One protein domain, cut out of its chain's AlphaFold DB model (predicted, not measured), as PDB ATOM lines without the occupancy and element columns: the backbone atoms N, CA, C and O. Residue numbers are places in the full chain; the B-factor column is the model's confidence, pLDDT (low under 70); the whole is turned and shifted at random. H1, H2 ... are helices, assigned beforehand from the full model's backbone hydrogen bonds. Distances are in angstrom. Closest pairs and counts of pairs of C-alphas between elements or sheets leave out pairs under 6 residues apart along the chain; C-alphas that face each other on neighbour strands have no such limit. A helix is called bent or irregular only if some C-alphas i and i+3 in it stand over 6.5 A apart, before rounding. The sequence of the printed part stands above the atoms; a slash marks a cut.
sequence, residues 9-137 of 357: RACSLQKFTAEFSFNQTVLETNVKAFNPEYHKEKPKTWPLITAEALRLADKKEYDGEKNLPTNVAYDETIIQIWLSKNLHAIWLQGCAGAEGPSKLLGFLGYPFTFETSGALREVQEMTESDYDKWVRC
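This is residues 9 to 137 of the 357 residues of an uncharacterized protein of Melanomma pulvis-pyrius CBS 109.77 (UniProt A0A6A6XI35). Five short helices stand round a core of loops: H1 and H2 lie towards one end, the kinked H3 folds back as a hairpin with H4 at the other end, and H5 lies crosswise near H4 on one side. The core of loops includes parts of residues 59 to 75 and 110 to 127, whose C-alphas come within 5 A and 4 A of the mean of the C-alphas, while the nearest helix centre, that of H4, is 11.1 A from it. The printed part has 129 residues with five named helices, in the order H1, H2, H3, H4, H5, and no named strand. The class is all helix, though the helices hold 54 of the 129 residues, under half. The whole is compact, with a radius of gyration of the C-alphas of 14.3 A and spans of 41 by 32 by 26 A.

The printed part begins with residues 9 to 23, which hold no named element. H1 is residues 24 to 34, 15.0 A from first to last C-alpha, and begins with C-alpha 24 at (-4.874, -37.813, -67.608). H2 is residues 51 to 58, 10.8 A long. H3, the longest helix, is residues 76 to 92, 22.8 A long, with C-alpha 76 at (-19.074, -30.150, -56.512). It is irregular: C-alphas 85 and 88 are 7.5 A apart, and it has a kink of 68 degrees near residue 85. H4 is residues 101 to 109, 12.6 A long. H5 is residues 128 to 136, 12.2 A long, and ends with C-alpha 136 at (-5.641, -50.707, -49.652).

H1 touches no helix and is apart from H2, H3, H4 and H5. Residues 48 to 49 and residues 73 to 74 form a short parallel pairing outside any named strand. H2 and H3 are close but not clearly touching; their closest C-alphas, those of Ala 51 and Ile 78, are 6.1 A apart. The lines of H2 and H3 are about perpendicular, but only just, at 72 degrees. H3 and H4 are a helical hairpin, running opposite ways at a shallow tilt of 29 degrees. H3 touches H4 with residues 90 to 92 alone; the closest C-alphas, those of Trp 91 and Ser 102, are 5.7 A apart. H4 and H5 are close but not clearly touching and about perpendicular at 78 degrees; their closest C-alphas, those of Leu 108 and Trp 134, are 6.7 A apart. In H1, H2 and H5 every O i to N i+4 pair is within hydrogen-bond range; in H3 10 of 13 are, and in H4 3 of 5.

The two C-alphas farthest apart, those of Pro 36 and Gly 97, are 42.5 A apart. The printed part has no cut. The links H1 to H2, H2 to H3 and H4 to H5 are long, with 16, 17 and 18 residues, and H3 to H4 is short with 8. The mean pLDDT of the printed part is 85.2; residues 87 to 104 and residue 137 are under 70.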
ATOM      1  N   ARG A   9     -11.288 -32.834 -46.229       91.19
ATOM      2  CA  ARG A   9     -12.320 -32.113 -46.998       91.19
ATOM      3  C   ARG A   9     -11.768 -31.644 -48.336       91.19
ATOM      4  O   ARG A   9     -10.694 -31.044 -48.353       91.19
ATOM      5  N   ALA A  10     -12.511 -31.815 -49.429       88.25
ATOM      6  CA  ALA A  10     -12.100 -31.337 -50.752       88.25
ATOM      7  C   ALA A  10     -11.830 -29.819 -50.740       88.25
ATOM      8  O   ALA A  10     -10.807 -29.361 -51.240       88.25
ATOM      9  N   CYS A  11     -12.669 -29.049 -50.036       86.69
ATOM     10  CA  CYS A  11     -12.502 -27.606 -49.832       86.69
ATOM     11  C   CYS A  11     -11.291 -27.192 -48.965       86.69
ATOM     12  O   CYS A  11     -10.995 -26.001 -48.887       86.69
ATOM     13  N   SER A  12     -10.593 -28.143 -48.328       90.19
ATOM     14  CA  SER A  12      -9.337 -27.908 -47.591       90.19
ATOM     15  C   SER A  12      -8.072 -28.239 -48.393       90.19
ATOM     16  O   SER A  12      -6.967 -27.989 -47.918       90.19
ATOM     17  N   LEU A  13      -8.222 -28.780 -49.607       93.00
ATOM     18  CA  LEU A  13      -7.115 -29.047 -50.525       93.00
ATOM     19  C   LEU A  13      -6.673 -27.760 -51.241       93.00
ATOM     20  O   LEU A  13      -7.443 -26.810 -51.407       93.00
ATOM     21  N   GLN A  14      -5.427 -27.735 -51.716       95.19
ATOM     22  CA  GLN A  14      -4.894 -26.615 -52.491       95.19
ATOM     23  C   GLN A  14      -5.654 -26.478 -53.820       95.19
ATOM     24  O   GLN A  14      -5.677 -27.410 -54.624       95.19
ATOM     25  N   LYS A  15      -6.262 -25.315 -54.080       96.31
ATOM     26  CA  LYS A  15      -6.931 -25.035 -55.363       96.31
ATOM     27  C   LYS A  15      -5.923 -25.057 -56.510       96.31
ATOM     28  O   LYS A  15      -4.889 -24.402 -56.422       96.31
ATOM     29  N   PHE A  16      -6.241 -25.769 -57.585       96.12
ATOM     30  CA  PHE A  16      -5.423 -25.825 -58.792       96.12
ATOM     31  C   PHE A  16      -5.557 -24.528 -59.599       96.12
ATOM     32  O   PHE A  16      -6.669 -24.132 -59.946       96.12
ATOM     33  N   THR A  17      -4.433 -23.876 -59.908       93.38
ATOM     34  CA  THR A  17      -4.403 -22.616 -60.683       93.38
ATOM     35  C   THR A  17      -3.476 -22.672 -61.903       93.38
ATOM     36  O   THR A  17      -3.133 -21.630 -62.457       93.38
ATOM     37  N   ALA A  18      -3.025 -23.868 -62.294       92.50
ATOM     38  CA  ALA A  18      -2.252 -24.089 -63.515       92.50
ATOM     39  C   ALA A  18      -3.164 -24.562 -64.666       92.50
ATOM     40  O   ALA A  18      -4.380 -24.679 -64.510       92.50
ATOM     41  N   GLU A  19      -2.585 -24.814 -65.840       93.50
ATOM     42  CA  GLU A  19      -3.331 -25.240 -67.028       93.50
ATOM     43  C   GLU A  19      -3.960 -26.631 -66.829       93.50
ATOM     44  O   GLU A  19      -3.263 -27.627 -66.609       93.50
ATOM     45  N   PHE A  20      -5.291 -26.701 -66.895       96.06
ATOM     46  CA  PHE A  20      -6.046 -27.952 -66.813       96.06
ATOM     47  C   PHE A  20      -6.064 -28.679 -68.166       96.06
ATOM     48  O   PHE A  20      -6.092 -28.055 -69.222       96.06
ATOM     49  N   SER A  21      -6.100 -30.013 -68.139       95.19
ATOM     50  CA  SER A  21      -6.263 -30.844 -69.332       95.19
ATOM     51  C   SER A  21      -7.215 -32.001 -69.058       95.19
ATOM     52  O   SER A  21      -7.187 -32.593 -67.983       95.19
ATOM     53  N   PHE A  22      -8.019 -32.367 -70.057       94.50
ATOM     54  CA  PHE A  22      -8.850 -33.576 -70.026       94.50
ATOM     55  C   PHE A  22      -8.053 -34.860 -70.335       94.50
ATOM     56  O   PHE A  22      -8.595 -35.958 -70.254       94.50
ATOM     57  N   ASN A  23      -6.766 -34.752 -70.689       94.44
ATOM     58  CA  ASN A  23      -5.873 -35.901 -70.818       94.44
ATOM     59  C   ASN A  23      -5.193 -36.187 -69.468       94.44
ATOM     60  O   ASN A  23      -4.447 -35.341 -68.974       94.44
ATOM     61  N   GLN A  24      -5.411 -37.385 -68.909       94.12
ATOM     62  CA  GLN A  24      -4.874 -37.813 -67.608       94.12
ATOM     63  C   GLN A  24      -3.368 -37.549 -67.465       94.12
ATOM     64  O   GLN A  24      -2.940 -36.927 -66.499       94.12
ATOM     65  N   THR A  25      -2.559 -37.983 -68.435       94.50
ATOM     66  CA  THR A  25      -1.092 -37.899 -68.374       94.50
ATOM     67  C   THR A  25      -0.597 -36.451 -68.421       94.50
ATOM     68  O   THR A  25       0.358 -36.092 -67.729       94.50
ATOM     69  N   VAL A  26      -1.262 -35.598 -69.208       96.12
ATOM     70  CA  VAL A  26      -0.957 -34.159 -69.269       96.12
ATOM     71  C   VAL A  26      -1.380 -33.469 -67.973       96.12
ATOM     72  O   VAL A  26      -0.600 -32.698 -67.416       96.12
ATOM     73  N   LEU A  27      -2.565 -33.788 -67.437       95.94
ATOM     74  CA  LEU A  27      -3.015 -33.236 -66.160       95.94
ATOM     75  C   LEU A  27      -2.093 -33.651 -65.010       95.94
ATOM     76  O   LEU A  27      -1.677 -32.785 -64.252       95.94
ATOM     77  N   GLU A  28      -1.712 -34.926 -64.893       94.50
ATOM     78  CA  GLU A  28      -0.776 -35.389 -63.857       94.50
ATOM     79  C   GLU A  28       0.595 -34.701 -63.966       94.50
ATOM     80  O   GLU A  28       1.207 -34.389 -62.943       94.50
ATOM     81  N   THR A  29       1.052 -34.393 -65.184       96.38
ATOM     82  CA  THR A  29       2.283 -33.616 -65.411       96.38
ATOM     83  C   THR A  29       2.130 -32.175 -64.911       96.38
ATOM     84  O   THR A  29       2.964 -31.700 -64.140       96.38
ATOM     85  N   ASN A  30       1.036 -31.498 -65.275       95.94
ATOM     86  CA  ASN A  30       0.758 -30.117 -64.866       95.94
ATOM     87  C   ASN A  30       0.495 -30.002 -63.352       95.94
ATOM     88  O   ASN A  30       0.964 -29.067 -62.704       95.94
ATOM     89  N   VAL A  31      -0.197 -30.980 -62.764       96.50
ATOM     90  CA  VAL A  31      -0.435 -31.093 -61.318       96.50
ATOM     91  C   VAL A  31       0.869 -31.320 -60.561       96.50
ATOM     92  O   VAL A  31       1.077 -30.665 -59.545       96.50
ATOM     93  N   LYS A  32       1.781 -32.160 -61.062       96.38
ATOM     94  CA  LYS A  32       3.090 -32.383 -60.426       96.38
ATOM     95  C   LYS A  32       4.041 -31.186 -60.561       96.38
ATOM     96  O   LYS A  32       4.885 -30.982 -59.694       96.38
ATOM     97  N   ALA A  33       3.899 -30.383 -61.617       95.62
ATOM     98  CA  ALA A  33       4.607 -29.109 -61.753       95.62
ATOM     99  C   ALA A  33       4.053 -28.025 -60.804       95.62
ATOM    100  O   ALA A  33       4.817 -27.216 -60.285       95.62
ATOM    101  N   PHE A  34       2.739 -28.027 -60.555       95.56
ATOM    102  CA  PHE A  34       2.061 -27.111 -59.631       95.56
ATOM    103  C   PHE A  34       2.271 -27.476 -58.150       95.56
ATOM    104  O   PHE A  34       2.533 -26.601 -57.327       95.56
ATOM    105  N   ASN A  35       2.175 -28.765 -57.815       95.88
ATOM    106  CA  ASN A  35       2.429 -29.323 -56.490       95.88
ATOM    107  C   ASN A  35       3.456 -30.472 -56.591       95.88
ATOM    108  O   ASN A  35       3.074 -31.605 -56.896       95.88
ATOM    109  N   PRO A  36       4.745 -30.224 -56.289       95.94
ATOM    110  CA  PRO A  36       5.783 -31.257 -56.311       95.94
ATOM    111  C   PRO A  36       5.564 -32.424 -55.334       95.94
ATOM    112  O   PRO A  36       6.137 -33.494 -55.542       95.94
ATOM    113  N   GLU A  37       4.738 -32.254 -54.293       95.94
ATOM    114  CA  GLU A  37       4.378 -33.325 -53.350       95.94
ATOM    115  C   GLU A  37       3.248 -34.237 -53.865       95.94
ATOM    116  O   GLU A  37       2.921 -35.238 -53.220       95.94
ATOM    117  N   TYR A  38       2.651 -33.922 -55.023       96.19
ATOM    118  CA  TYR A  38       1.567 -34.703 -55.616       96.19
ATOM    119  C   TYR A  38       1.947 -36.174 -55.836       96.19
ATOM    120  O   TYR A  38       2.938 -36.510 -56.496       96.19
ATOM    121  N   HIS A  39       1.086 -37.064 -55.344       93.62
ATOM    122  CA  HIS A  39       1.165 -38.497 -55.570       93.62
ATOM    123  C   HIS A  39      -0.235 -39.057 -55.835       93.62
ATOM    124  O   HIS A  39      -1.122 -38.935 -54.986       93.62
ATOM    125  N   LYS A  40      -0.428 -39.734 -56.974       90.88
ATOM    126  CA  LYS A  40      -1.728 -40.309 -57.368       90.88
ATOM    127  C   LYS A  40      -2.349 -41.188 -56.268       90.88
ATOM    128  O   LYS A  40      -3.510 -41.022 -55.937       90.88
ATOM    129  N   GLU A  41      -1.549 -42.017 -55.594       89.69
ATOM    130  CA  GLU A  41      -1.982 -42.902 -54.491       89.69
ATOM    131  C   GLU A  41      -2.186 -42.187 -53.135       89.69
ATOM    132  O   GLU A  41      -2.433 -42.841 -52.125       89.69
ATOM    133  N   LYS A  42      -2.049 -40.855 -53.061       91.06
ATOM    134  CA  LYS A  42      -2.207 -40.086 -51.814       91.06
ATOM    135  C   LYS A  42      -3.198 -38.932 -52.004       91.06
ATOM    136  O   LYS A  42      -2.761 -37.793 -52.178       91.06
ATOM    137  N   PRO A  43      -4.515 -39.175 -51.866       91.62
ATOM    138  CA  PRO A  43      -5.555 -38.147 -51.956       91.62
ATOM    139  C   PRO A  43      -5.347 -36.871 -51.125       91.62
ATOM    140  O   PRO A  43      -5.826 -35.809 -51.506       91.62
ATOM    141  N   LYS A  44      -4.582 -36.930 -50.023       91.50
ATOM    142  CA  LYS A  44      -4.178 -35.749 -49.229       91.50
ATOM    143  C   LYS A  44      -3.274 -34.759 -49.994       91.50
ATOM    144  O   LYS A  44      -3.111 -33.634 -49.544       91.50
ATOM    145  N   THR A  45      -2.676 -35.183 -51.111       94.06
ATOM    146  CA  THR A  45      -1.767 -34.392 -51.969       94.06
ATOM    147  C   THR A  45      -2.426 -33.919 -53.270       94.06
ATOM    148  O   THR A  45      -1.819 -33.173 -54.039       94.06
ATOM    149  N   TRP A  46      -3.655 -34.365 -53.542       95.12
ATOM    150  CA  TRP A  46      -4.401 -33.980 -54.736       95.12
ATOM    151  C   TRP A  46      -4.846 -32.516 -54.628       95.12
ATOM    152  O   TRP A  46      -5.311 -32.106 -53.562       95.12
ATOM    153  N   PRO A  47      -4.755 -31.717 -55.702       96.88
ATOM    154  CA  PRO A  47      -5.328 -30.382 -55.704       96.88
ATOM    155  C   PRO A  47      -6.844 -30.433 -55.945       96.88
ATOM    156  O   PRO A  47      -7.371 -31.400 -56.503       96.88
ATOM    157  N   LEU A  48      -7.536 -29.354 -55.572       97.06
ATOM    158  CA  LEU A  48      -8.938 -29.123 -55.914       97.06
ATOM    159  C   LEU A  48      -9.042 -28.404 -57.264       97.06
ATOM    160  O   LEU A  48      -8.701 -27.225 -57.379       97.06
ATOM    161  N   ILE A  49      -9.552 -29.103 -58.272       97.12
ATOM    162  CA  ILE A  49      -9.919 -28.550 -59.571       97.12
ATOM    163  C   ILE A  49     -11.249 -27.789 -59.435       97.12
ATOM    164  O   ILE A  49     -12.262 -28.367 -59.044       97.12
ATOM    165  N   THR A  50     -11.257 -26.495 -59.764       95.88
ATOM    166  CA  THR A  50     -12.444 -25.621 -59.688       95.88
ATOM    167  C   THR A  50     -13.053 -25.360 -61.066       95.88
ATOM    168  O   THR A  50     -12.372 -25.483 -62.087       95.88
ATOM    169  N   ALA A  51     -14.329 -24.955 -61.117       93.56
ATOM    170  CA  ALA A  51     -15.003 -24.635 -62.383       93.56
ATOM    171  C   ALA A  51     -14.272 -23.537 -63.188       93.56
ATOM    172  O   ALA A  51     -14.256 -23.555 -64.419       93.56
ATOM    173  N   GLU A  52     -13.593 -22.618 -62.496       92.12
ATOM    174  CA  GLU A  52     -12.748 -21.593 -63.111       92.12
ATOM    175  C   GLU A  52     -11.514 -22.174 -63.822       92.12
ATOM    176  O   GLU A  52     -11.196 -21.726 -64.923       92.12
ATOM    177  N   ALA A  53     -10.861 -23.197 -63.260       92.12
ATOM    178  CA  ALA A  53      -9.711 -23.848 -63.892       92.12
ATOM    179  C   ALA A  53     -10.098 -24.554 -65.208       92.12
ATOM    180  O   ALA A  53      -9.379 -24.444 -66.201       92.12
ATOM    181  N   LEU A  54     -11.268 -25.210 -65.252       92.44
ATOM    182  CA  LEU A  54     -11.812 -25.785 -66.492       92.44
ATOM    183  C   LEU A  54     -12.139 -24.692 -67.517       92.44
ATOM    184  O   LEU A  54     -11.772 -24.819 -68.686       92.44
ATOM    185  N   ARG A  55     -12.778 -23.599 -67.075       91.25
ATOM    186  CA  ARG A  55     -13.143 -22.464 -67.938       91.25
ATOM    187  C   ARG A  55     -11.927 -21.786 -68.570       91.25
ATOM    188  O   ARG A  55     -11.995 -21.380 -69.727       91.25
ATOM    189  N   LEU A  56     -10.823 -21.665 -67.830       88.44
ATOM    190  CA  LEU A  56      -9.571 -21.096 -68.335       88.44
ATOM    191  C   LEU A  56      -8.922 -21.978 -69.413       88.44
ATOM    192  O   LEU A  56      -8.440 -21.442 -70.410       88.44
ATOM    193  N   ALA A  57      -8.949 -23.303 -69.246       86.94
ATOM    194  CA  ALA A  57      -8.379 -24.242 -70.212       86.94
ATOM    195  C   ALA A  57      -9.216 -24.357 -71.499       86.94
ATOM    196  O   ALA A  57      -8.696 -24.184 -72.600       86.94
ATOM    197  N   ASP A  58     -10.522 -24.614 -71.376       85.56
ATOM    198  CA  ASP A  58     -11.390 -24.905 -72.531       85.56
ATOM    199  C   ASP A  58     -11.987 -23.639 -73.181       85.56
ATOM    200  O   ASP A  58     -12.631 -23.723 -74.226       85.56
ATOM    201  N   LYS A  59     -11.786 -22.461 -72.566       89.62
ATOM    202  CA  LYS A  59     -12.335 -21.139 -72.954       89.62
ATOM    203  C   LYS A  59     -13.869 -21.063 -73.017       89.62
ATOM    204  O   LYS A  59     -14.420 -20.087 -73.525       89.62
ATOM    205  N   LYS A  60     -14.553 -22.062 -72.464       90.50
ATOM    206  CA  LYS A  60     -16.008 -22.159 -72.302       90.50
ATOM    207  C   LYS A  60     -16.341 -22.698 -70.914       90.50
ATOM    208  O   LYS A  60     -15.480 -23.258 -70.242       90.50
ATOM    209  N   GLU A  61     -17.589 -22.555 -70.492       92.56
ATOM    210  CA  GLU A  61     -18.080 -23.285 -69.322       92.56
ATOM    211  C   GLU A  61     -18.131 -24.791 -69.618       92.56
ATOM    212  O   GLU A  61     -18.293 -25.212 -70.767       92.56
ATOM    213  N   TYR A  62     -17.934 -25.607 -68.583       94.62
ATOM    214  CA  TYR A  62     -17.941 -27.058 -68.717       94.62
ATOM    215  C   TYR A  62     -19.375 -27.571 -68.878       94.62
ATOM    216  O   TYR A  62     -20.257 -27.238 -68.093       94.62
ATOM    217  N   ASP A  63     -19.592 -28.392 -69.902       92.69
ATOM    218  CA  ASP A  63     -20.902 -28.888 -70.343       92.69
ATOM    219  C   ASP A  63     -21.222 -30.311 -69.864       92.69
ATOM    220  O   ASP A  63     -22.358 -30.767 -70.009       92.69
ATOM    221  N   GLY A  64     -20.241 -31.016 -69.295       91.81
ATOM    222  CA  GLY A  64     -20.359 -32.415 -68.885       91.81
ATOM    223  C   GLY A  64     -20.099 -33.438 -69.996       91.81
ATOM    224  O   GLY A  64     -20.136 -34.631 -69.711       91.81
ATOM    225  N   GLU A  65     -19.827 -33.028 -71.241       89.75
ATOM    226  CA  GLU A  65     -19.651 -33.968 -72.364       89.75
ATOM    227  C   GLU A  65     -18.281 -34.659 -72.350       89.75
ATOM    228  O   GLU A  65     -18.154 -35.823 -72.733       89.75
ATOM    229  N   LYS A  66     -17.240 -33.959 -71.888       90.75
ATOM    230  CA  LYS A  66     -15.899 -34.534 -71.717       90.75
ATOM    231  C   LYS A  66     -15.811 -35.282 -70.390       90.75
ATOM    232  O   LYS A  66     -16.103 -34.703 -69.344       90.75
ATOM    233  N   ASN A  67     -15.338 -36.528 -70.424       90.56
ATOM    234  CA  ASN A  67     -15.020 -37.280 -69.210       90.56
ATOM    235  C   ASN A  67     -13.969 -36.558 -68.363       90.56
ATOM    236  O   ASN A  67     -12.998 -36.015 -68.894       90.56
ATOM    237  N   LEU A  68     -14.168 -36.574 -67.047       92.62
ATOM    238  CA  LEU A  68     -13.203 -36.042 -66.097       92.62
ATOM    239  C   LEU A  68     -12.028 -37.029 -65.928       92.62
ATOM    240  O   LEU A  68     -12.249 -38.239 -65.842       92.62
ATOM    241  N   PRO A  69     -10.781 -36.532 -65.881       94.56
ATOM    242  CA  PRO A  69      -9.643 -37.242 -65.302       94.56
ATOM    243  C   PRO A  69      -9.901 -37.736 -63.867       94.56
ATOM    244  O   PRO A  69     -10.764 -37.222 -63.160       94.56
ATOM    245  N   THR A  70      -9.120 -38.713 -63.412       93.25
ATOM    246  CA  THR A  70      -9.117 -39.203 -62.021       93.25
ATOM    247  C   THR A  70      -7.851 -38.743 -61.285       93.25
ATOM    248  O   THR A  70      -7.061 -37.959 -61.815       93.25
ATOM    249  N   ASN A  71      -7.636 -39.209 -60.051       93.00
ATOM    250  CA  ASN A  71      -6.476 -38.868 -59.208       93.00
ATOM    251  C   ASN A  71      -6.363 -37.376 -58.816       93.00
ATOM    252  O   ASN A  71      -5.307 -36.922 -58.378       93.00
ATOM    253  N   VAL A  72      -7.451 -36.611 -58.937       95.31
ATOM    254  CA  VAL A  72      -7.573 -35.219 -58.474       95.31
ATOM    255  C   VAL A  72      -8.932 -35.010 -57.795       95.31
ATOM    256  O   VAL A  72      -9.864 -35.785 -58.009       95.31
ATOM    257  N   ALA A  73      -9.065 -33.979 -56.958       95.69
ATOM    258  CA  ALA A  73     -10.359 -33.609 -56.385       95.69
ATOM    259  C   ALA A  73     -11.073 -32.600 -57.295       95.69
ATOM    260  O   ALA A  73     -10.430 -31.715 -57.850       95.69
ATOM    261  N   TYR A  74     -12.397 -32.690 -57.408       95.75
ATOM    262  CA  TYR A  74     -13.215 -31.755 -58.185       95.75
ATOM    263  C   TYR A  74     -14.187 -31.006 -57.288       95.75
ATOM    264  O   TYR A  74     -14.781 -31.602 -56.394       95.75
ATOM    265  N   ASP A  75     -14.379 -29.724 -57.581       93.75
ATOM    266  CA  ASP A  75     -15.473 -28.915 -57.055       93.75
ATOM    267  C   ASP A  75     -16.840 -29.545 -57.390       93.75
ATOM    268  O   ASP A  75     -17.031 -30.131 -58.462       93.75
ATOM    269  N   GLU A  76     -17.791 -29.440 -56.463       90.38
ATOM    270  CA  GLU A  76     -19.074 -30.150 -56.512       90.38
ATOM    271  C   GLU A  76     -19.878 -29.799 -57.772       90.38
ATOM    272  O   GLU A  76     -20.492 -30.663 -58.398       90.38
ATOM    273  N   THR A  77     -19.791 -28.539 -58.199       92.00
ATOM    274  CA  THR A  77     -20.444 -28.016 -59.406       92.00
ATOM    275  C   THR A  77     -20.032 -28.771 -60.677       92.00
ATOM    276  O   THR A  77     -20.890 -29.143 -61.476       92.00
ATOM    277  N   ILE A  78     -18.737 -29.071 -60.846       93.94
ATOM    278  CA  ILE A  78     -18.212 -29.833 -61.993       93.94
ATOM    279  C   ILE A  78     -18.774 -31.254 -61.981       93.94
ATOM    280  O   ILE A  78     -19.210 -31.768 -63.012       93.94
ATOM    281  N   ILE A  79     -18.765 -31.882 -60.804       90.81
ATOM    282  CA  ILE A  79     -19.244 -33.248 -60.600       90.81
ATOM    283  C   ILE A  79     -20.736 -33.354 -60.914       90.81
ATOM    284  O   ILE A  79     -21.123 -34.229 -61.685       90.81
ATOM    285  N   GLN A  80     -21.573 -32.455 -60.386       89.75
ATOM    286  CA  GLN A  80     -23.010 -32.449 -60.673       89.75
ATOM    287  C   GLN A  80     -23.285 -32.296 -62.181       89.75
ATOM    288  O   GLN A  80     -24.117 -33.021 -62.731       89.75
ATOM    289  N   ILE A  81     -22.540 -31.424 -62.874       92.56
ATOM    290  CA  ILE A  81     -22.639 -31.245 -64.331       92.56
ATOM    291  C   ILE A  81     -22.235 -32.528 -65.077       92.56
ATOM    292  O   ILE A  81     -23.014 -33.016 -65.899       92.56
ATOM    293  N   TRP A  82     -21.072 -33.120 -64.774       92.69
ATOM    294  CA  TRP A  82     -20.619 -34.371 -65.402       92.69
ATOM    295  C   TRP A  82     -21.615 -35.513 -65.175       92.69
ATOM    296  O   TRP A  82     -21.974 -36.217 -66.122       92.69
ATOM    297  N   LEU A  83     -22.124 -35.661 -63.948       87.69
ATOM    298  CA  LEU A  83     -23.121 -36.672 -63.609       87.69
ATOM    299  C   LEU A  83     -24.439 -36.446 -64.354       87.69
ATOM    300  O   LEU A  83     -24.991 -37.415 -64.866       87.69
ATOM    301  N   SER A  84     -24.904 -35.202 -64.527       87.56
ATOM    302  CA  SER A  84     -26.137 -34.909 -65.285       87.56
ATOM    303  C   SER A  84     -26.122 -35.435 -66.731       87.56
ATOM    304  O   SER A  84     -27.177 -35.722 -67.295       87.56
ATOM    305  N   LYS A  85     -24.927 -35.596 -67.321       85.31
ATOM    306  CA  LYS A  85     -24.716 -36.160 -68.662       85.31
ATOM    307  C   LYS A  85     -24.374 -37.652 -68.634       85.31
ATOM    308  O   LYS A  85     -24.868 -38.408 -69.465       85.31
ATOM    309  N   ASN A  86     -23.543 -38.083 -67.683       79.75
ATOM    310  CA  ASN A  86     -22.892 -39.397 -67.712       79.75
ATOM    311  C   ASN A  86     -23.479 -40.429 -66.740       79.75
ATOM    312  O   ASN A  86     -23.073 -41.589 -66.804       79.75
ATOM    313  N   LEU A  87     -24.461 -40.075 -65.891       69.81
ATOM    314  CA  LEU A  87     -25.097 -41.015 -64.951       69.81
ATOM    315  C   LEU A  87     -25.520 -42.314 -65.651       69.81
ATOM    316  O   LEU A  87     -25.222 -43.410 -65.182       69.81
ATOM    317  N   HIS A  88     -26.162 -42.189 -66.814       63.06
ATOM    318  CA  HIS A  88     -26.681 -43.333 -67.557       63.06
ATOM    319  C   HIS A  88     -25.562 -44.248 -68.089       63.06
ATOM    320  O   HIS A  88     -25.755 -45.462 -68.143       63.06
ATOM    321  N   ALA A  89     -24.392 -43.698 -68.429       60.59
ATOM    322  CA  ALA A  89     -23.226 -44.475 -68.849       60.59
ATOM    323  C   ALA A  89     -22.573 -45.192 -67.655       60.59
ATOM    324  O   ALA A  89     -22.363 -46.402 -67.713       60.59
ATOM    325  N   ILE A  90     -22.341 -44.470 -66.551       59.75
ATOM    326  CA  ILE A  90     -21.737 -45.002 -65.315       59.75
ATOM    327  C   ILE A  90     -22.567 -46.168 -64.760       59.75
ATOM    328  O   ILE A  90     -22.012 -47.192 -64.363       59.75
ATOM    329  N   TRP A  91     -23.899 -46.043 -64.765       55.41
ATOM    330  CA  TRP A  91     -24.789 -47.122 -64.337       55.41
ATOM    331  C   TRP A  91     -24.787 -48.295 -65.327       55.41
ATOM    332  O   TRP A  91     -24.522 -49.420 -64.902       55.41
ATOM    333  N   LEU A  92     -24.993 -48.054 -66.634       47.75
ATOM    334  CA  LEU A  92     -25.005 -49.122 -67.652       47.75
ATOM    335  C   LEU A  92     -23.714 -49.946 -67.669       47.75
ATOM    336  O   LEU A  92     -23.780 -51.167 -67.793       47.75
ATOM    337  N   GLN A  93     -22.553 -49.308 -67.509       48.56
ATOM    338  CA  GLN A  93     -21.252 -49.976 -67.593       48.56
ATOM    339  C   GLN A  93     -20.986 -50.950 -66.424       48.56
ATOM    340  O   GLN A  93     -20.067 -51.761 -66.505       48.56
ATOM    341  N   GLY A  94     -21.817 -50.928 -65.372       42.69
ATOM    342  CA  GLY A  94     -21.856 -51.955 -64.325       42.69
ATOM    343  C   GLY A  94     -23.091 -52.866 -64.347       42.69
ATOM    344  O   GLY A  94     -23.160 -53.784 -63.536       42.69
ATOM    345  N   CYS A  95     -24.055 -52.667 -65.253       35.62
ATOM    346  CA  CYS A  95     -25.313 -53.432 -65.297       35.62
ATOM    347  C   CYS A  95     -25.194 -54.849 -65.901       35.62
ATOM    348  O   CYS A  95     -26.210 -55.498 -66.152       35.62
ATOM    349  N   ALA A  96     -23.978 -55.374 -66.073       38.88
ATOM    350  CA  ALA A  96     -23.728 -56.769 -66.434       38.88
ATOM    351  C   ALA A  96     -23.904 -57.720 -65.223       38.88
ATOM    352  O   ALA A  96     -22.966 -58.372 -64.776       38.88
ATOM    353  N   GLY A  97     -25.128 -57.798 -64.687       39.97
ATOM    354  CA  GLY A  97     -25.576 -58.902 -63.824       39.97
ATOM    355  C   GLY A  97     -25.317 -58.816 -62.313       39.97
ATOM    356  O   GLY A  97     -25.744 -59.725 -61.605       39.97
ATOM    357  N   ALA A  98     -24.682 -57.763 -61.781       41.31
ATOM    358  CA  ALA A  98     -24.448 -57.617 -60.336       41.31
ATOM    359  C   ALA A  98     -24.611 -56.169 -59.841       41.31
ATOM    360  O   ALA A  98     -24.193 -55.225 -60.502       41.31
ATOM    361  N   GLU A  99     -25.144 -55.975 -58.630       46.19
ATOM    362  CA  GLU A  99     -25.435 -54.647 -58.051       46.19
ATOM    363  C   GLU A  99     -24.194 -53.852 -57.570       46.19
ATOM    364  O   GLU A  99     -24.346 -52.868 -56.840       46.19
ATOM    365  N   GLY A 100     -22.980 -54.289 -57.921       50.09
ATOM    366  CA  GLY A 100     -21.706 -53.847 -57.329       50.09
ATOM    367  C   GLY A 100     -20.756 -53.021 -58.219       50.09
ATOM    368  O   GLY A 100     -20.273 -51.991 -57.744       50.09
ATOM    369  N   PRO A 101     -20.449 -53.410 -59.478       51.66
ATOM    370  CA  PRO A 101     -19.287 -52.860 -60.195       51.66
ATOM    371  C   PRO A 101     -19.333 -51.349 -60.482       51.66
ATOM    372  O   PRO A 101     -18.343 -50.653 -60.262       51.66
ATOM    373  N   SER A 102     -20.477 -50.812 -60.919       52.41
ATOM    374  CA  SER A 102     -20.629 -49.379 -61.242       52.41
ATOM    375  C   SER A 102     -20.471 -48.467 -60.020       52.41
ATOM    376  O   SER A 102     -19.880 -47.393 -60.116       52.41
ATOM    377  N   LYS A 103     -20.939 -48.921 -58.851       59.72
ATOM    378  CA  LYS A 103     -20.822 -48.208 -57.568       59.72
ATOM    379  C   LYS A 103     -19.364 -48.074 -57.116       59.72
ATOM    380  O   LYS A 103     -18.964 -47.021 -56.625       59.72
ATOM    381  N   LEU A 104     -18.558 -49.116 -57.338       67.12
ATOM    382  CA  LEU A 104     -17.127 -49.122 -57.018       67.12
ATOM    383  C   LEU A 104     -16.316 -48.184 -57.922       67.12
ATOM    384  O   LEU A 104     -15.430 -47.491 -57.426       67.12
ATOM    385  N   LEU A 105     -16.639 -48.105 -59.217       71.12
ATOM    386  CA  LEU A 105     -15.944 -47.222 -60.166       71.12
ATOM    387  C   LEU A 105     -16.042 -45.738 -59.773       71.12
ATOM    388  O   LEU A 105     -15.044 -45.021 -59.857       71.12
ATOM    389  N   GLY A 106     -17.205 -45.290 -59.285       79.94
ATOM    390  CA  GLY A 106     -17.383 -43.927 -58.770       79.94
ATOM    391  C   GLY A 106     -16.463 -43.625 -57.582       79.94
ATOM    392  O   GLY A 106     -15.754 -42.618 -57.589       79.94
ATOM    393  N   PHE A 107     -16.412 -44.525 -56.595       87.00
ATOM    394  CA  PHE A 107     -15.548 -44.370 -55.421       87.00
ATOM    395  C   PHE A 107     -14.052 -44.439 -55.751       87.00
ATOM    396  O   PHE A 107     -13.270 -43.661 -55.209       87.00
ATOM    397  N   LEU A 108     -13.647 -45.334 -56.654       85.25
ATOM    398  CA  LEU A 108     -12.254 -45.467 -57.074       85.25
ATOM    399  C   LEU A 108     -11.760 -44.220 -57.820       85.25
ATOM    400  O   LEU A 108     -10.674 -43.729 -57.513       85.25
ATOM    401  N   GLY A 109     -12.553 -43.685 -58.753       86.88
ATOM    402  CA  GLY A 109     -12.191 -42.488 -59.518       86.88
ATOM    403  C   GLY A 109     -12.267 -41.186 -58.713       86.88
ATOM    404  O   GLY A 109     -11.390 -40.332 -58.854       86.88
ATOM    405  N   TYR A 110     -13.289 -41.041 -57.859       91.19
ATOM    406  CA  TYR A 110     -13.623 -39.784 -57.175       91.19
ATOM    407  C   TYR A 110     -13.991 -40.011 -55.687       91.19
ATOM    408  O   TYR A 110     -15.126 -39.749 -55.272       91.19
ATOM    409  N   PRO A 111     -13.052 -40.460 -54.829       91.75
ATOM    410  CA  PRO A 111     -13.333 -40.850 -53.436       91.75
ATOM    411  C   PRO A 111     -13.814 -39.709 -52.519       91.75
ATOM    412  O   PRO A 111     -14.442 -39.961 -51.492       91.75
ATOM    413  N   PHE A 112     -13.557 -38.449 -52.891       92.12
ATOM    414  CA  PHE A 112     -14.117 -37.263 -52.224       92.12
ATOM    415  C   PHE A 112     -15.589 -37.001 -52.571       92.12
ATOM    416  O   PHE A 112     -16.258 -36.262 -51.859       92.12
ATOM    417  N   THR A 113     -16.077 -37.559 -53.679       91.19
ATOM    418  CA  THR A 113     -17.439 -37.366 -54.198       91.19
ATOM    419  C   THR A 113     -18.356 -38.516 -53.802       91.19
ATOM    420  O   THR A 113     -19.499 -38.287 -53.412       91.19
ATOM    421  N   PHE A 114     -17.859 -39.750 -53.883       89.56
ATOM    422  CA  PHE A 114     -18.641 -40.947 -53.596       89.56
ATOM    423  C   PHE A 114     -18.273 -41.572 -52.251       89.56
ATOM    424  O   PHE A 114     -17.139 -41.490 -51.773       89.56
ATOM    425  N   GLU A 115     -19.243 -42.231 -51.638       87.62
ATOM    426  CA  GLU A 115     -19.035 -43.184 -50.555       87.62
ATOM    427  C   GLU A 115     -18.503 -44.526 -51.073       87.62
ATOM    428  O   GLU A 115     -18.655 -44.865 -52.245       87.62
ATOM    429  N   THR A 116     -18.016 -45.386 -50.171       83.75
ATOM    430  CA  THR A 116     -17.699 -46.790 -50.506       83.75
ATOM    431  C   THR A 116     -18.929 -47.636 -50.853       83.75
ATOM    432  O   THR A 116     -18.789 -48.776 -51.280       83.75
ATOM    433  N   SER A 117     -20.134 -47.093 -50.654       80.69
ATOM    434  CA  SER A 117     -21.413 -47.642 -51.116       80.69
ATOM    435  C   SER A 117     -21.710 -47.320 -52.593       80.69
ATOM    436  O   SER A 117     -22.640 -47.885 -53.165       80.69
ATOM    437  N   GLY A 118     -20.954 -46.396 -53.203       78.94
ATOM    438  CA  GLY A 118     -21.263 -45.770 -54.491       78.94
ATOM    439  C   GLY A 118     -22.364 -44.704 -54.438       78.94
ATOM    440  O   GLY A 118     -22.746 -44.191 -55.487       78.94
ATOM    441  N   ALA A 119     -22.878 -44.356 -53.253       83.12
ATOM    442  CA  ALA A 119     -23.737 -43.187 -53.085       83.12
ATOM    443  C   ALA A 119     -22.937 -41.886 -53.270       83.12
ATOM    444  O   ALA A 119     -21.744 -41.831 -52.964       83.12
ATOM    445  N   LEU A 120     -23.599 -40.834 -53.754       84.38
ATOM    446  CA  LEU A 120     -23.056 -39.475 -53.762       84.38
ATOM    447  C   LEU A 120     -23.069 -38.925 -52.327       84.38
ATOM    448  O   LEU A 120     -24.082 -39.054 -51.641       84.38
ATOM    449  N   ARG A 121     -21.968 -38.319 -51.869       87.56
ATOM    450  CA  ARG A 121     -21.899 -37.697 -50.536       87.56
ATOM    451  C   ARG A 121     -22.615 -36.343 -50.526       87.56
ATOM    452  O   ARG A 121     -22.444 -35.557 -51.449       87.56
ATOM    453  N   GLU A 122     -23.312 -36.033 -49.432       85.44
ATOM    454  CA  GLU A 122     -23.869 -34.688 -49.168       85.44
ATOM    455  C   GLU A 122     -22.784 -33.629 -48.899       85.44
ATOM    456  O   GLU A 122     -23.023 -32.432 -49.026       85.44
ATOM    457  N   VAL A 123     -21.585 -34.063 -48.498       87.62
ATOM    458  CA  VAL A 123     -20.421 -33.208 -48.244       87.62
ATOM    459  C   VAL A 123     -19.213 -33.843 -48.917       87.62
ATOM    460  O   VAL A 123     -18.944 -35.028 -48.711       87.62
ATOM    461  N   GLN A 124     -18.451 -33.059 -49.682       89.38
ATOM    462  CA  GLN A 124     -17.219 -33.523 -50.324       89.38
ATOM    463  C   GLN A 124     -16.078 -33.734 -49.311       89.38
ATOM    464  O   GLN A 124     -15.114 -32.964 -49.235       89.38
ATOM    465  N   GLU A 125     -16.191 -34.778 -48.497       91.62
ATOM    466  CA  GLU A 125     -15.197 -35.165 -47.508       91.62
ATOM    467  C   GLU A 125     -14.970 -36.676 -47.478       91.62
ATOM    468  O   GLU A 125     -15.902 -37.477 -47.526       91.62
ATOM    469  N   MET A 126     -13.701 -37.065 -47.377       90.44
ATOM    470  CA  MET A 126     -13.290 -38.451 -47.224       90.44
ATOM    471  C   MET A 126     -12.887 -38.701 -45.772       90.44
ATOM    472  O   MET A 126     -12.021 -38.014 -45.221       90.44
ATOM    473  N   THR A 127     -13.515 -39.697 -45.149       91.06
ATOM    474  CA  THR A 127     -13.167 -40.121 -43.791       91.06
ATOM    475  C   THR A 127     -11.863 -40.917 -43.786       91.06
ATOM    476  O   THR A 127     -11.469 -41.498 -44.795       91.06
ATOM    477  N   GLU A 128     -11.210 -41.009 -42.629       87.75
ATOM    478  CA  GLU A 128      -9.998 -41.821 -42.457       87.75
ATOM    479  C   GLU A 128     -10.249 -43.316 -42.757       87.75
ATOM    480  O   GLU A 128      -9.398 -43.980 -43.338       87.75
ATOM    481  N   SER A 129     -11.461 -43.823 -42.483       88.19
ATOM    482  CA  SER A 129     -11.864 -45.187 -42.862       88.19
ATOM    483  C   SER A 129     -12.055 -45.360 -44.371       88.19
ATOM    484  O   SER A 129     -11.766 -46.431 -44.897       88.19
ATOM    485  N   ASP A 130     -12.536 -44.336 -45.076       88.25
ATOM    486  CA  ASP A 130     -12.706 -44.396 -46.531       88.25
ATOM    487  C   ASP A 130     -11.364 -44.264 -47.254       88.25
ATOM    488  O   ASP A 130     -11.115 -44.999 -48.207       88.25
ATOM    489  N   TYR A 131     -10.473 -43.407 -46.745       88.62
ATOM    490  CA  TYR A 131      -9.082 -43.319 -47.188       88.62
ATOM    491  C   TYR A 131      -8.388 -44.684 -47.084       88.62
ATOM    492  O   TYR A 131      -7.781 -45.133 -48.053       88.62
ATOM    493  N   ASP A 132      -8.539 -45.383 -45.954       85.94
ATOM    494  CA  ASP A 132      -7.961 -46.716 -45.762       85.94
ATOM    495  C   ASP A 132      -8.523 -47.762 -46.741       85.94
ATOM    496  O   ASP A 132      -7.750 -48.525 -47.317       85.94
ATOM    497  N   LYS A 133      -9.842 -47.784 -46.987       85.69
ATOM    498  CA  LYS A 133     -10.449 -48.690 -47.987       85.69
ATOM    499  C   LYS A 133      -9.937 -48.393 -49.403       85.69
ATOM    500  O   LYS A 133      -9.624 -49.323 -50.142       85.69
ATOM    501  N   TRP A 134      -9.848 -47.111 -49.773       86.50
ATOM    502  CA  TRP A 134      -9.385 -46.674 -51.094       86.50
ATOM    503  C   TRP A 134      -7.902 -46.994 -51.315       86.50
ATOM    504  O   TRP A 134      -7.550 -47.551 -52.347       86.50
ATOM    505  N   VAL A 135      -7.035 -46.709 -50.335       83.31
ATOM    506  CA  VAL A 135      -5.582 -46.944 -50.442       83.31
ATOM    507  C   VAL A 135      -5.233 -48.429 -50.471       83.31
ATOM    508  O   VAL A 135      -4.312 -48.821 -51.184       83.31
ATOM    509  N   ARG A 136      -5.930 -49.265 -49.695       77.06
ATOM    510  CA  ARG A 136      -5.641 -50.707 -49.652       77.06
ATOM    511  C   ARG A 136      -6.175 -51.457 -50.870       77.06
ATOM    512  O   ARG A 136      -5.654 -52.517 -51.192       77.06
ATOM    513  N   CYS A 137      -7.236 -50.945 -51.498       63.84
ATOM    514  CA  CYS A 137      -8.087 -51.709 -52.411       63.84
ATOM    515  C   CYS A 137      -8.575 -53.050 -51.815       63.84
ATOM    516  O   CYS A 137      -8.898 -53.968 -52.565       63.84
TER     517      CYS A 137